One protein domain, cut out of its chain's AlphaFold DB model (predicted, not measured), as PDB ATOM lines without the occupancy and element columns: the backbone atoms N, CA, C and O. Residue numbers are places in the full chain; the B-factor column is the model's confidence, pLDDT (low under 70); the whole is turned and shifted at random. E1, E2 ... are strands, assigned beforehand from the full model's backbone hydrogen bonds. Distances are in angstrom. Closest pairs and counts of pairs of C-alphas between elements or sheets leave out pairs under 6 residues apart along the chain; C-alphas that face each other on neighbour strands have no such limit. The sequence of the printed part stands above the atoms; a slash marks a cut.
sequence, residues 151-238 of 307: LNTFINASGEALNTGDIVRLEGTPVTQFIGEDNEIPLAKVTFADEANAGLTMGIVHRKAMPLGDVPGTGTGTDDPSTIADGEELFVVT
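Overview. This is residues 151 to 238 of the 307 residues of an uncharacterized protein of Candidatus Aminicenantes bacterium (UniProt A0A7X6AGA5). With little regular structure, the domain is a small closed barrel of five short strands, E1 to E5, with two long loops, residues 171 to 188 and 209 to 232. The printed part has 88 residues, and the named strands hold 28 of them; the class is all strand, with no named helix. Round the mixed ring run E1, E3, E2, E4, E5 and back to E1. It is compact, with a radius of gyration of the C-alphas of 12.5 A and spans of 40 by 30 by 21 A.

Along the chain. E4, residues 201 to 208, measures 18.8 A and bends by 57 degrees at residue 204. E1, residues 151 to 156, 14.7 A, begins at C-alpha 151 (241.000, 192.465, 162.885). E5, residues 233 to 238, 15.3 A, ends at C-alpha 238 (237.174, 196.106, 159.899). E2, residues 167 to 170, and E3, residues 189 to 192, each measure 10.7 A.

Arrangement. Neighbours E1 and E3 are parallel, with N 190 and O 155 within hydrogen-bond range at 2.9 A. The other neighbour pairs are antiparallel, with these atoms within range: hairpin E2 and E3, N 169 and O 191, 2.9 A; E2 and E4, N 202 and O 168, 2.9 A; hairpin E4 and E5, N 206 and O 235, 2.8 A; E5 and E1, N 154 and O 234, 2.9 A.

Size, cuts and confidence. The two C-alphas farthest apart, of Ala 196 and Asp 214, are 40.1 A apart. The printed part has no cut; the links E2 to E3 and E4 to E5 are long. Residues 211 to 223 have pLDDT under 70.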
ATOM      1  N   LEU A 151     240.841 193.510 163.880       93.88
ATOM      2  CA  LEU A 151     241.000 192.465 162.885       93.88
ATOM      3  C   LEU A 151     239.941 191.393 163.119       93.88
ATOM      4  O   LEU A 151     239.736 190.983 164.260       93.88
ATOM      5  N   ASN A 152     239.313 190.934 162.046       94.12
ATOM      6  CA  ASN A 152     238.452 189.757 162.047       94.12
ATOM      7  C   ASN A 152     239.027 188.706 161.095       94.12
ATOM      8  O   ASN A 152     239.717 189.059 160.134       94.12
ATOM      9  N   THR A 153     238.771 187.432 161.386       94.81
ATOM     10  CA  THR A 153     239.250 186.310 160.571       94.81
ATOM     11  C   THR A 153     238.238 185.977 159.479       94.81
ATOM     12  O   THR A 153     237.039 185.909 159.745       94.81
ATOM     13  N   PHE A 154     238.730 185.754 158.265       95.81
ATOM     14  CA  PHE A 154     237.957 185.324 157.100       95.81
ATOM     15  C   PHE A 154     238.713 184.230 156.345       95.81
ATOM     16  O   PHE A 154     239.870 183.956 156.660       95.81
ATOM     17  N   ILE A 155     238.076 183.641 155.334       95.69
ATOM     18  CA  ILE A 155     238.711 182.756 154.344       95.69
ATOM     19  C   ILE A 155     238.805 183.494 153.011       95.69
ATOM     20  O   ILE A 155     237.813 184.073 152.561       95.69
ATOM     21  N   ASN A 156     239.967 183.440 152.363       96.62
ATOM     22  CA  ASN A 156     240.103 183.881 150.983       96.62
ATOM     23  C   ASN A 156     239.338 182.914 150.067       96.62
ATOM     24  O   ASN A 156     239.600 181.716 150.081       96.62
ATOM     25  N   ALA A 157     238.392 183.430 149.295       96.56
ATOM     26  CA  ALA A 157     237.624 182.693 148.297       96.56
ATOM     27  C   ALA A 157     237.604 183.444 146.958       96.56
ATOM     28  O   ALA A 157     236.615 183.406 146.227       96.56
ATOM     29  N   SER A 158     238.658 184.208 146.661       95.62
ATOM     30  CA  SER A 158     238.747 184.968 145.415       95.62
ATOM     31  C   SER A 158     239.098 184.106 144.202       95.62
ATOM     32  O   SER A 158     238.963 184.573 143.072       95.62
ATOM     33  N   GLY A 159     239.542 182.862 144.412       95.25
ATOM     34  CA  GLY A 159     240.148 182.024 143.374       95.25
ATOM     35  C   GLY A 159     241.593 182.415 143.040       95.25
ATOM     36  O   GLY A 159     242.233 181.743 142.233       95.25
ATOM     37  N   GLU A 160     242.121 183.469 143.666       95.38
ATOM     38  CA  GLU A 160     243.464 184.008 143.459       95.38
ATOM     39  C   GLU A 160     244.115 184.379 144.806       95.38
ATOM     40  O   GLU A 160     243.519 184.249 145.877       95.38
ATOM     41  N   ALA A 161     245.375 184.815 144.785       95.38
ATOM     42  CA  ALA A 161     246.043 185.262 146.002       95.38
ATOM     43  C   ALA A 161     245.650 186.709 146.349       95.38
ATOM     44  O   ALA A 161     245.741 187.594 145.501       95.38
ATOM     45  N   LEU A 162     245.270 186.944 147.605       96.38
ATOM     46  CA  LEU A 162     245.090 188.284 148.170       96.38
ATOM     47  C   LEU A 162     246.406 188.790 148.765       96.38
ATOM     48  O   LEU A 162     247.211 188.003 149.265       96.38
ATOM     49  N   ASN A 163     246.597 190.101 148.780       95.44
ATOM     50  CA  ASN A 163     247.763 190.770 149.334       95.44
ATOM     51  C   ASN A 163     247.381 191.768 150.431       95.44
ATOM     52  O   ASN A 163     246.270 192.296 150.480       95.44
ATOM     53  N   THR A 164     248.319 192.052 151.335       95.19
ATOM     54  CA  THR A 164     248.163 193.116 152.333       95.19
ATOM     55  C   THR A 164     247.772 194.435 151.667       95.19
ATOM     56  O   THR A 164     248.514 194.966 150.849       95.19
ATOM     57  N   GLY A 165     246.665 195.013 152.119       95.69
ATOM     58  CA  GLY A 165     246.132 196.282 151.642       95.69
ATOM     59  C   GLY A 165     245.008 196.158 150.623       95.69
ATOM     60  O   GLY A 165     244.332 197.164 150.396       95.69
ATOM     61  N   ASP A 166     244.750 194.954 150.102       97.31
ATOM     62  CA  ASP A 166     243.620 194.700 149.211       97.31
ATOM     63  C   ASP A 166     242.285 194.976 149.910       97.31
ATOM     64  O   ASP A 166     242.062 194.600 151.067       97.31
ATOM     65  N   ILE A 167     241.363 195.599 149.180       96.88
ATOM     66  CA  ILE A 167     239.971 195.762 149.597       96.88
ATOM     67  C   ILE A 167     239.175 194.506 149.256       96.88
ATOM     68  O   ILE A 167     239.157 194.046 148.110       96.88
ATOM     69  N   VAL A 168     238.454 193.993 150.251       97.69
ATOM     70  CA  VAL A 168     237.660 192.771 150.118       97.69
ATOM     71  C   VAL A 168     236.194 192.981 150.466       97.69
ATOM     72  O   VAL A 168     235.824 193.834 151.281       97.69
ATOM     73  N   ARG A 169     235.350 192.148 149.863       96.69
ATOM     74  CA  ARG A 169     233.908 192.056 150.117       96.69
ATOM     75  C   ARG A 169     233.518 190.637 150.509       96.69
ATOM     76  O   ARG A 169     234.268 189.697 150.252       96.69
ATOM     77  N   LEU A 170     232.334 190.469 151.098       96.56
ATOM     78  CA  LEU A 170     231.763 189.133 151.281       96.56
ATOM     79  C   LEU A 170     231.542 188.471 149.922       96.56
ATOM     80  O   LEU A 170     230.973 189.079 149.018       96.56
ATOM     81  N   GLU A 171     231.915 187.197 149.821       95.12
ATOM     82  CA  GLU A 171     231.617 186.367 148.646       95.12
ATOM     83  C   GLU A 171     230.095 186.185 148.458       95.12
ATOM     84  O   GLU A 171     229.608 185.976 147.352       95.12
ATOM     85  N   GLY A 172     229.321 186.283 149.548       88.94
ATOM     86  CA  GLY A 172     227.865 186.108 149.537       88.94
ATOM     87  C   GLY A 172     227.410 184.644 149.510       88.94
ATOM     88  O   GLY A 172     226.213 184.375 149.408       88.94
ATOM     89  N   THR A 173     228.339 183.692 149.627       86.12
ATOM     90  CA  THR A 173     228.022 182.269 149.774       86.12
ATOM     91  C   THR A 173     227.579 181.949 151.209       86.12
ATOM     92  O   THR A 173     228.005 182.614 152.159       86.12
ATOM     93  N   PRO A 174     226.709 180.939 151.410       89.56
ATOM     94  CA  PRO A 174     226.387 180.459 152.748       89.56
ATOM     95  C   PRO A 174     227.648 180.037 153.505       89.56
ATOM     96  O   PRO A 174     228.527 179.382 152.944       89.56
ATOM     97  N   VAL A 175     227.720 180.372 154.793       90.19
ATOM     98  CA  VAL A 175     228.840 179.960 155.644       90.19
ATOM     99  C   VAL A 175     228.827 178.441 155.812       90.19
ATOM    100  O   VAL A 175     227.825 177.863 156.230       90.19
ATOM    101  N   THR A 176     229.954 177.798 155.505       89.19
ATOM    102  CA  THR A 176     230.133 176.340 155.631       89.19
ATOM    103  C   THR A 176     231.175 175.946 156.676       89.19
ATOM    104  O   THR A 176     231.380 174.756 156.900       89.19
ATOM    105  N   GLN A 177     231.873 176.916 157.265       90.62
ATOM    106  CA  GLN A 177     232.936 176.694 158.243       90.62
ATOM    107  C   GLN A 177     232.650 177.502 159.502       90.62
ATOM    108  O   GLN A 177     232.165 178.631 159.431       90.62
ATOM    109  N   PHE A 178     232.952 176.909 160.648       91.75
ATOM    110  CA  PHE A 178     232.701 177.487 161.955       91.75
ATOM    111  C   PHE A 178     233.902 177.219 162.857       91.75
ATOM    112  O   PHE A 178     234.560 176.187 162.728       91.75
ATOM    113  N   ILE A 179     234.181 178.160 163.748       87.50
ATOM    114  CA  ILE A 179     235.268 178.107 164.721       87.50
ATOM    115  C   ILE A 179     234.730 178.417 166.122       87.50
ATOM    116  O   ILE A 179     233.550 178.722 166.308       87.50
ATOM    117  N   GLY A 180     235.622 178.376 167.107       84.56
ATOM    118  CA  GLY A 180     235.285 178.641 168.502       84.56
ATOM    119  C   GLY A 180     234.751 177.412 169.230       84.56
ATOM    120  O   GLY A 180     234.739 176.299 168.705       84.56
ATOM    121  N   GLU A 181     234.358 177.625 170.481       82.38
ATOM    122  CA  GLU A 181     233.665 176.610 171.270       82.38
ATOM    123  C   GLU A 181     232.312 176.297 170.613       82.38
ATOM    124  O   GLU A 181     231.676 177.189 170.051       82.38
ATOM    125  N   ASP A 182     231.949 175.015 170.574       86.81
ATOM    126  CA  ASP A 182     230.702 174.508 169.984       86.81
ATOM    127  C   ASP A 182     230.420 174.904 168.519       86.81
ATOM    128  O   ASP A 182     229.301 174.740 168.034       86.81
ATOM    129  N   ASN A 183     231.445 175.338 167.770       88.38
ATOM    130  CA  ASN A 183     231.319 175.792 166.379       88.38
ATOM    131  C   ASN A 183     230.320 176.956 166.214       88.38
ATOM    132  O   ASN A 183     229.582 177.020 165.230       88.38
ATOM    133  N   GLU A 184     230.278 177.885 167.169       89.06
ATOM    134  CA  GLU A 184     229.305 178.987 167.152       89.06
ATOM    135  C   GLU A 184     229.746 180.207 166.331       89.06
ATOM    136  O   GLU A 184     228.923 181.064 166.004       89.06
ATOM    137  N   ILE A 185     231.030 180.315 165.975       89.75
ATOM    138  CA  ILE A 185     231.563 181.493 165.286       89.75
ATOM    139  C   ILE A 185     231.681 181.187 163.789       89.75
ATOM    140  O   ILE A 185     232.562 180.421 163.398       89.75
ATOM    141  N   PRO A 186     230.832 181.768 162.922       93.38
ATOM    142  CA  PRO A 186     230.910 181.537 161.487       93.38
ATOM    143  C   PRO A 186     232.201 182.115 160.906       93.38
ATOM    144  O   PRO A 186     232.548 183.269 161.163       93.38
ATOM    145  N   LEU A 187     232.871 181.339 160.059       93.69
ATOM    146  CA  LEU A 187     234.038 181.791 159.316       93.69
ATOM    147  C   LEU A 187     233.617 182.160 157.890       93.69
ATOM    148  O   LEU A 187     233.452 181.308 157.015       93.69
ATOM    149  N   ALA A 188     233.363 183.453 157.685       95.62
ATOM    150  CA  ALA A 188     232.882 183.979 156.415       95.62
ATOM    151  C   ALA A 188     233.983 184.003 155.343       95.62
ATOM    152  O   ALA A 188     235.171 184.162 155.634       95.62
ATOM    153  N   LYS A 189     233.558 183.882 154.085       97.19
ATOM    154  CA  LYS A 189     234.429 183.949 152.911       97.19
ATOM    155  C   LYS A 189     234.428 185.342 152.303       97.19
ATOM    156  O   LYS A 189     233.380 185.991 152.211       97.19
ATOM    157  N   VAL A 190     235.601 185.779 151.866       97.50
ATOM    158  CA  VAL A 190     235.799 187.067 151.205       97.50
ATOM    159  C   VAL A 190     236.456 186.894 149.845       97.50
ATOM    160  O   VAL A 190     237.223 185.965 149.622       97.50
ATOM    161  N   THR A 191     236.157 187.821 148.949       97.69
ATOM    162  CA  THR A 191     236.769 187.936 147.622       97.69
ATOM    163  C   THR A 191     237.172 189.390 147.377       97.69
ATOM    164  O   THR A 191     236.854 190.269 148.188       97.69
ATOM    165  N   PHE A 192     237.868 189.662 146.274       97.19
ATOM    166  CA  PHE A 192     238.176 191.026 145.862       97.19
ATOM    167  C   PHE A 192     236.907 191.877 145.774       97.19
ATOM    168  O   PHE A 192     235.862 191.450 145.276       97.19
ATOM    169  N   ALA A 193     237.013 193.124 146.224       95.50
ATOM    170  CA  ALA A 193     236.079 194.148 145.796       95.50
ATOM    171  C   ALA A 193     236.487 194.593 144.380       95.50
ATOM    172  O   ALA A 193     237.406 195.389 144.206       95.50
ATOM    173  N   ASP A 194     235.848 193.993 143.379       91.81
ATOM    174  CA  ASP A 194     236.145 194.100 141.943       91.81
ATOM    175  C   ASP A 194     235.135 194.965 141.170       91.81
ATOM    176  O   ASP A 194     235.263 195.182 139.966       91.81
ATOM    177  N   GLU A 195     234.144 195.511 141.873       90.94
ATOM    178  CA  GLU A 195     233.142 196.419 141.331       90.94
ATOM    179  C   GLU A 195     233.257 197.794 141.997       90.94
ATOM    180  O   GLU A 195     233.363 197.916 143.221       90.94
ATOM    181  N   ALA A 196     233.163 198.862 141.202       90.06
ATOM    182  CA  ALA A 196     233.155 200.211 141.752       90.06
ATOM    183  C   ALA A 196     231.943 200.409 142.672       90.06
ATOM    184  O   ALA A 196     230.794 200.272 142.242       90.06
ATOM    185  N   ASN A 197     232.191 200.820 143.917       89.19
ATOM    186  CA  ASN A 197     231.168 200.893 144.964       89.19
ATOM    187  C   ASN A 197     230.492 199.545 145.262       89.19
ATOM    188  O   ASN A 197     229.287 199.520 145.534       89.19
ATOM    189  N   ALA A 198     231.247 198.442 145.207       88.25
ATOM    190  CA  ALA A 198     230.755 197.133 145.612       88.25
ATOM    191  C   ALA A 198     230.099 197.208 147.001       88.25
ATOM    192  O   ALA A 198     230.697 197.677 147.971       88.25
ATOM    193  N   GLY A 199     228.855 196.738 147.096       90.75
ATOM    194  CA  GLY A 199     228.224 196.497 148.388       90.75
ATOM    195  C   GLY A 199     228.911 195.345 149.127       90.75
ATOM    196  O   GLY A 199     229.717 194.616 148.550       90.75
ATOM    197  N   LEU A 200     228.550 195.150 150.398       94.06
ATOM    198  CA  LEU A 200     229.105 194.089 151.251       94.06
ATOM    199  C   LEU A 200     230.628 194.192 151.439       94.06
ATOM    200  O   LEU A 200     231.301 193.180 151.640       94.06
ATOM    201  N   THR A 201     231.174 195.406 151.351       95.56
ATOM    202  CA  THR A 201     232.588 195.663 151.632       95.56
ATOM    203  C   THR A 201     232.876 195.307 153.086       95.56
ATOM    204  O   THR A 201     232.179 195.770 153.983       95.56
ATOM    205  N   MET A 202     233.903 194.489 153.319       96.00
ATOM    206  CA  MET A 202     234.235 193.986 154.657       96.00
ATOM    207  C   MET A 202     235.449 194.654 155.273       96.00
ATOM    208  O   MET A 202     235.563 194.673 156.496       96.00
ATOM    209  N   GLY A 203     236.356 195.188 154.458       96.88
ATOM    210  CA  GLY A 203     237.531 195.875 154.962       96.88
ATOM    211  C   GLY A 203     238.769 195.653 154.115       96.88
ATOM    212  O   GLY A 203     238.685 195.472 152.902       96.88
ATOM    213  N   ILE A 204     239.915 195.702 154.790       97.50
ATOM    214  CA  ILE A 204     241.240 195.720 154.169       97.50
ATOM    215  C   ILE A 204     242.045 194.515 154.640       97.50
ATOM    216  O   ILE A 204     242.168 194.285 155.846       97.50
ATOM    217  N   VAL A 205     242.616 193.754 153.713       97.38
ATOM    218  CA  VAL A 205     243.471 192.604 154.021       97.38
ATOM    219  C   VAL A 205     244.689 193.069 154.817       97.38
ATOM    220  O   VAL A 205     245.426 193.957 154.395       97.38
ATOM    221  N   HIS A 206     244.925 192.467 155.981       94.94
ATOM    222  CA  HIS A 206     246.099 192.765 156.796       94.94
ATOM    223  C   HIS A 206     247.241 191.792 156.520       94.94
ATOM    224  O   HIS A 206     248.329 192.213 156.131       94.94
ATOM    225  N   ARG A 207     247.014 190.505 156.790       92.56
ATOM    226  CA  ARG A 207     248.002 189.426 156.673       92.56
ATOM    227  C   ARG A 207     247.321 188.067 156.778       92.56
ATOM    228  O   ARG A 207     246.183 187.984 157.250       92.56
ATOM    229  N   LYS A 208     248.064 187.013 156.449       90.94
ATOM    230  CA  LYS A 208     247.677 185.623 156.718       90.94
ATOM    231  C   LYS A 208     247.325 185.411 158.196       90.94
ATOM    232  O   LYS A 208     248.040 185.888 159.086       90.94
ATOM    233  N   ALA A 209     246.224 184.715 158.464       87.81
ATOM    234  CA  ALA A 209     245.876 184.328 159.822       87.81
ATOM    235  C   ALA A 209     246.840 183.243 160.305       87.81
ATOM    236  O   ALA A 209     247.282 182.379 159.546       87.81
ATOM    237  N   MET A 210     247.208 183.308 161.580       77.06
ATOM    238  CA  MET A 210     248.079 182.294 162.160       77.06
ATOM    239  C   MET A 210     247.215 181.099 162.552       77.06
ATOM    240  O   MET A 210     246.227 181.316 163.261       77.06
ATOM    241  N   PRO A 211     247.585 179.865 162.168       67.19
ATOM    242  CA  PRO A 211     246.873 178.697 162.647       67.19
ATOM    243  C   PRO A 211     246.850 178.713 164.177       67.19
ATOM    244  O   PRO A 211     247.845 179.041 164.835       67.19
ATOM    245  N   LEU A 212     245.693 178.399 164.754       64.81
ATOM    246  CA  LEU A 212     245.600 178.097 166.177       64.81
ATOM    247  C   LEU A 212     246.540 176.918 166.459       64.81
ATOM    248  O   LEU A 212     246.559 175.973 165.681       64.81
ATOM    249  N   GLY A 213     247.338 176.991 167.528       54.12
ATOM    250  CA  GLY A 213     248.556 176.180 167.724       54.12
ATOM    251  C   GLY A 213     248.431 174.648 167.638       54.12
ATOM    252  O   GLY A 213     249.460 173.987 167.539       54.12
ATOM    253  N   ASP A 214     247.215 174.098 167.617       56.53
ATOM    254  CA  ASP A 214     246.944 172.659 167.482       56.53
ATOM    255  C   ASP A 214     246.393 172.255 166.099       56.53
ATOM    256  O   ASP A 214     246.219 171.069 165.819       56.53
ATOM    257  N   VAL A 215     246.110 173.220 165.220       56.75
ATOM    258  CA  VAL A 215     245.621 172.978 163.859       56.75
ATOM    259  C   VAL A 215     246.811 173.083 162.907       56.75
ATOM    260  O   VAL A 215     247.399 174.161 162.792       56.75
ATOM    261  N   PRO A 216     247.203 171.995 162.215       51.66
ATOM    262  CA  PRO A 216     248.190 172.082 161.149       51.66
ATOM    263  C   PRO A 216     247.740 173.155 160.162       51.66
ATOM    264  O   PRO A 216     246.617 173.091 159.661       51.66
ATOM    265  N   GLY A 217     248.592 174.149 159.905       55.94
ATOM    266  CA  GLY A 217     248.296 175.155 158.894       55.94
ATOM    267  C   GLY A 217     247.983 174.451 157.576       55.94
ATOM    268  O   GLY A 217     248.812 173.707 157.061       55.94
ATOM    269  N   THR A 218     246.781 174.659 157.046       52.81
ATOM    270  CA  THR A 218     246.358 174.106 155.748       52.81
ATOM    271  C   THR A 218     246.993 174.846 154.574       52.81
ATOM    272  O   THR A 218     246.831 174.444 153.424       52.81
ATOM    273  N   GLY A 219     247.717 175.926 154.864       54.59
ATOM    274  CA  GLY A 219     248.316 176.784 153.869       54.59
ATOM    275  C   GLY A 219     249.463 176.116 153.123       54.59
ATOM    276  O   GLY A 219     250.482 175.769 153.712       54.59
ATOM    277  N   THR A 220     249.305 175.982 151.811       52.81
ATOM    278  CA  THR A 220     250.366 175.602 150.868       52.81
ATOM    279  C   THR A 220     251.130 176.823 150.336       52.81
ATOM    280  O   THR A 220     252.010 176.671 149.488       52.81
ATOM    281  N   GLY A 221     250.772 178.026 150.806       53.81
ATOM    282  CA  GLY A 221     251.294 179.305 150.336       53.81
ATOM    283  C   GLY A 221     252.736 179.617 150.744       53.81
ATOM    284  O   GLY A 221     253.349 178.951 151.576       53.81
ATOM    285  N   THR A 222     253.266 180.673 150.129       54.06
ATOM    286  CA  THR A 222     254.610 181.226 150.341       54.06
ATOM    287  C   THR A 222     254.851 181.643 151.798       54.06
ATOM    288  O   THR A 222     253.916 182.059 152.476       54.06
ATOM    289  N   ASP A 223     256.108 181.639 152.259       66.56
ATOM    290  CA  ASP A 223     256.510 182.142 153.594       66.56
ATOM    291  C   ASP A 223     256.276 183.662 153.786       66.56
ATOM    292  O   ASP A 223     256.572 184.217 154.846       66.56
ATOM    293  N   ASP A 224     255.759 184.351 152.764       76.19
ATOM    294  CA  ASP A 224     255.410 185.765 152.815       76.19
ATOM    295  C   ASP A 224     254.063 185.964 153.539       76.19
ATOM    296  O   ASP A 224     253.016 185.604 153.000       76.19
ATOM    297  N   PRO A 225     254.037 186.570 154.744       75.06
ATOM    298  CA  PRO A 225     252.795 186.809 155.477       75.06
ATOM    299  C   PRO A 225     251.885 187.856 154.815       75.06
ATOM    300  O   PRO A 225     250.758 188.048 155.286       75.06
ATOM    301  N   SER A 226     252.376 188.559 153.788       85.44
ATOM    302  CA  SER A 226     251.638 189.577 153.044       85.44
ATOM    303  C   SER A 226     250.888 189.049 151.825       85.44
ATOM    304  O   SER A 226     250.069 189.790 151.296       85.44
ATOM    305  N   THR A 227     251.078 187.780 151.448       91.00
ATOM    306  CA  THR A 227     250.320 187.106 150.384       91.00
ATOM    307  C   THR A 227     249.547 185.918 150.961       91.00
ATOM    308  O   THR A 227     250.081 185.110 151.718       91.00
ATOM    309  N   ILE A 228     248.264 185.822 150.620       94.06
ATOM    310  CA  ILE A 228     247.310 184.851 151.157       94.06
ATOM    311  C   ILE A 228     246.713 184.082 149.983       94.06
ATOM    312  O   ILE A 228     246.000 184.663 149.167       94.06
ATOM    313  N   ALA A 229     246.975 182.779 149.892       93.75
ATOM    314  CA  ALA A 229     246.441 181.959 148.804       93.75
ATOM    315  C   ALA A 229     244.923 181.732 148.940       93.75
ATOM    316  O   ALA A 229     244.341 181.927 150.010       93.75
ATOM    317  N   ASP A 230     244.268 181.326 147.851       94.75
ATOM    318  CA  ASP A 230     242.860 180.922 147.880       94.75
ATOM    319  C   ASP A 230     242.644 179.759 148.865       94.75
ATOM    320  O   ASP A 230     243.466 178.845 148.975       94.75
ATOM    321  N   GLY A 231     241.554 179.820 149.626       92.44
ATOM    322  CA  GLY A 231     241.221 178.881 150.694       92.44
ATOM    323  C   GLY A 231     241.959 179.099 152.020       92.44
ATOM    324  O   GLY A 231     241.611 178.438 153.000       92.44
ATOM    325  N   GLU A 232     242.942 180.003 152.097       92.38
ATOM    326  CA  GLU A 232     243.651 180.297 153.348       92.38
ATOM    327  C   GLU A 232     242.890 181.296 154.234       92.38
ATOM    328  O   GLU A 232     242.162 182.174 153.760       92.38
ATOM    329  N   GLU A 233     243.090 181.180 155.549       93.50
ATOM    330  CA  GLU A 233     242.567 182.142 156.514       93.50
ATOM    331  C   GLU A 233     243.392 183.440 156.526       93.50
ATOM    332  O   GLU A 233     244.626 183.435 156.441       93.50
ATOM    333  N   LEU A 234     242.714 184.572 156.708       94.94
ATOM    334  CA  LEU A 234     243.319 185.901 156.752       94.94
ATOM    335  C   LEU A 234     242.696 186.791 157.816       94.94
ATOM    336  O   LEU A 234     241.534 186.636 158.186       94.94
ATOM    337  N   PHE A 235     243.471 187.779 158.255       95.38
ATOM    338  CA  PHE A 235     242.967 188.891 159.043       95.38
ATOM    339  C   PHE A 235     242.581 190.057 158.138       95.38
ATOM    340  O   PHE A 235     243.397 190.532 157.347       95.38
ATOM    341  N   VAL A 236     241.368 190.568 158.325       96.88
ATOM    342  CA  VAL A 236     240.849 191.761 157.649       96.88
ATOM    343  C   VAL A 236     240.610 192.855 158.683       96.88
ATOM    344  O   VAL A 236     239.976 192.625 159.717       96.88
ATOM    345  N   VAL A 237     241.117 194.056 158.412       96.94
ATOM    346  CA  VAL A 237     240.842 195.256 159.203       96.94
ATOM    347  C   VAL A 237     239.418 195.710 158.931       96.94
ATOM    348  O   VAL A 237     239.093 196.089 157.811       96.94
ATOM    349  N   THR A 238     238.597 195.723 159.974       95.94
ATOM    350  CA  THR A 238     237.174 196.106 159.899       95.94
ATOM    351  C   THR A 238     236.877 197.426 160.613       95.94
ATOM    352  O   THR A 238     235.854 198.061 160.364       95.94
TER     353      THR A 238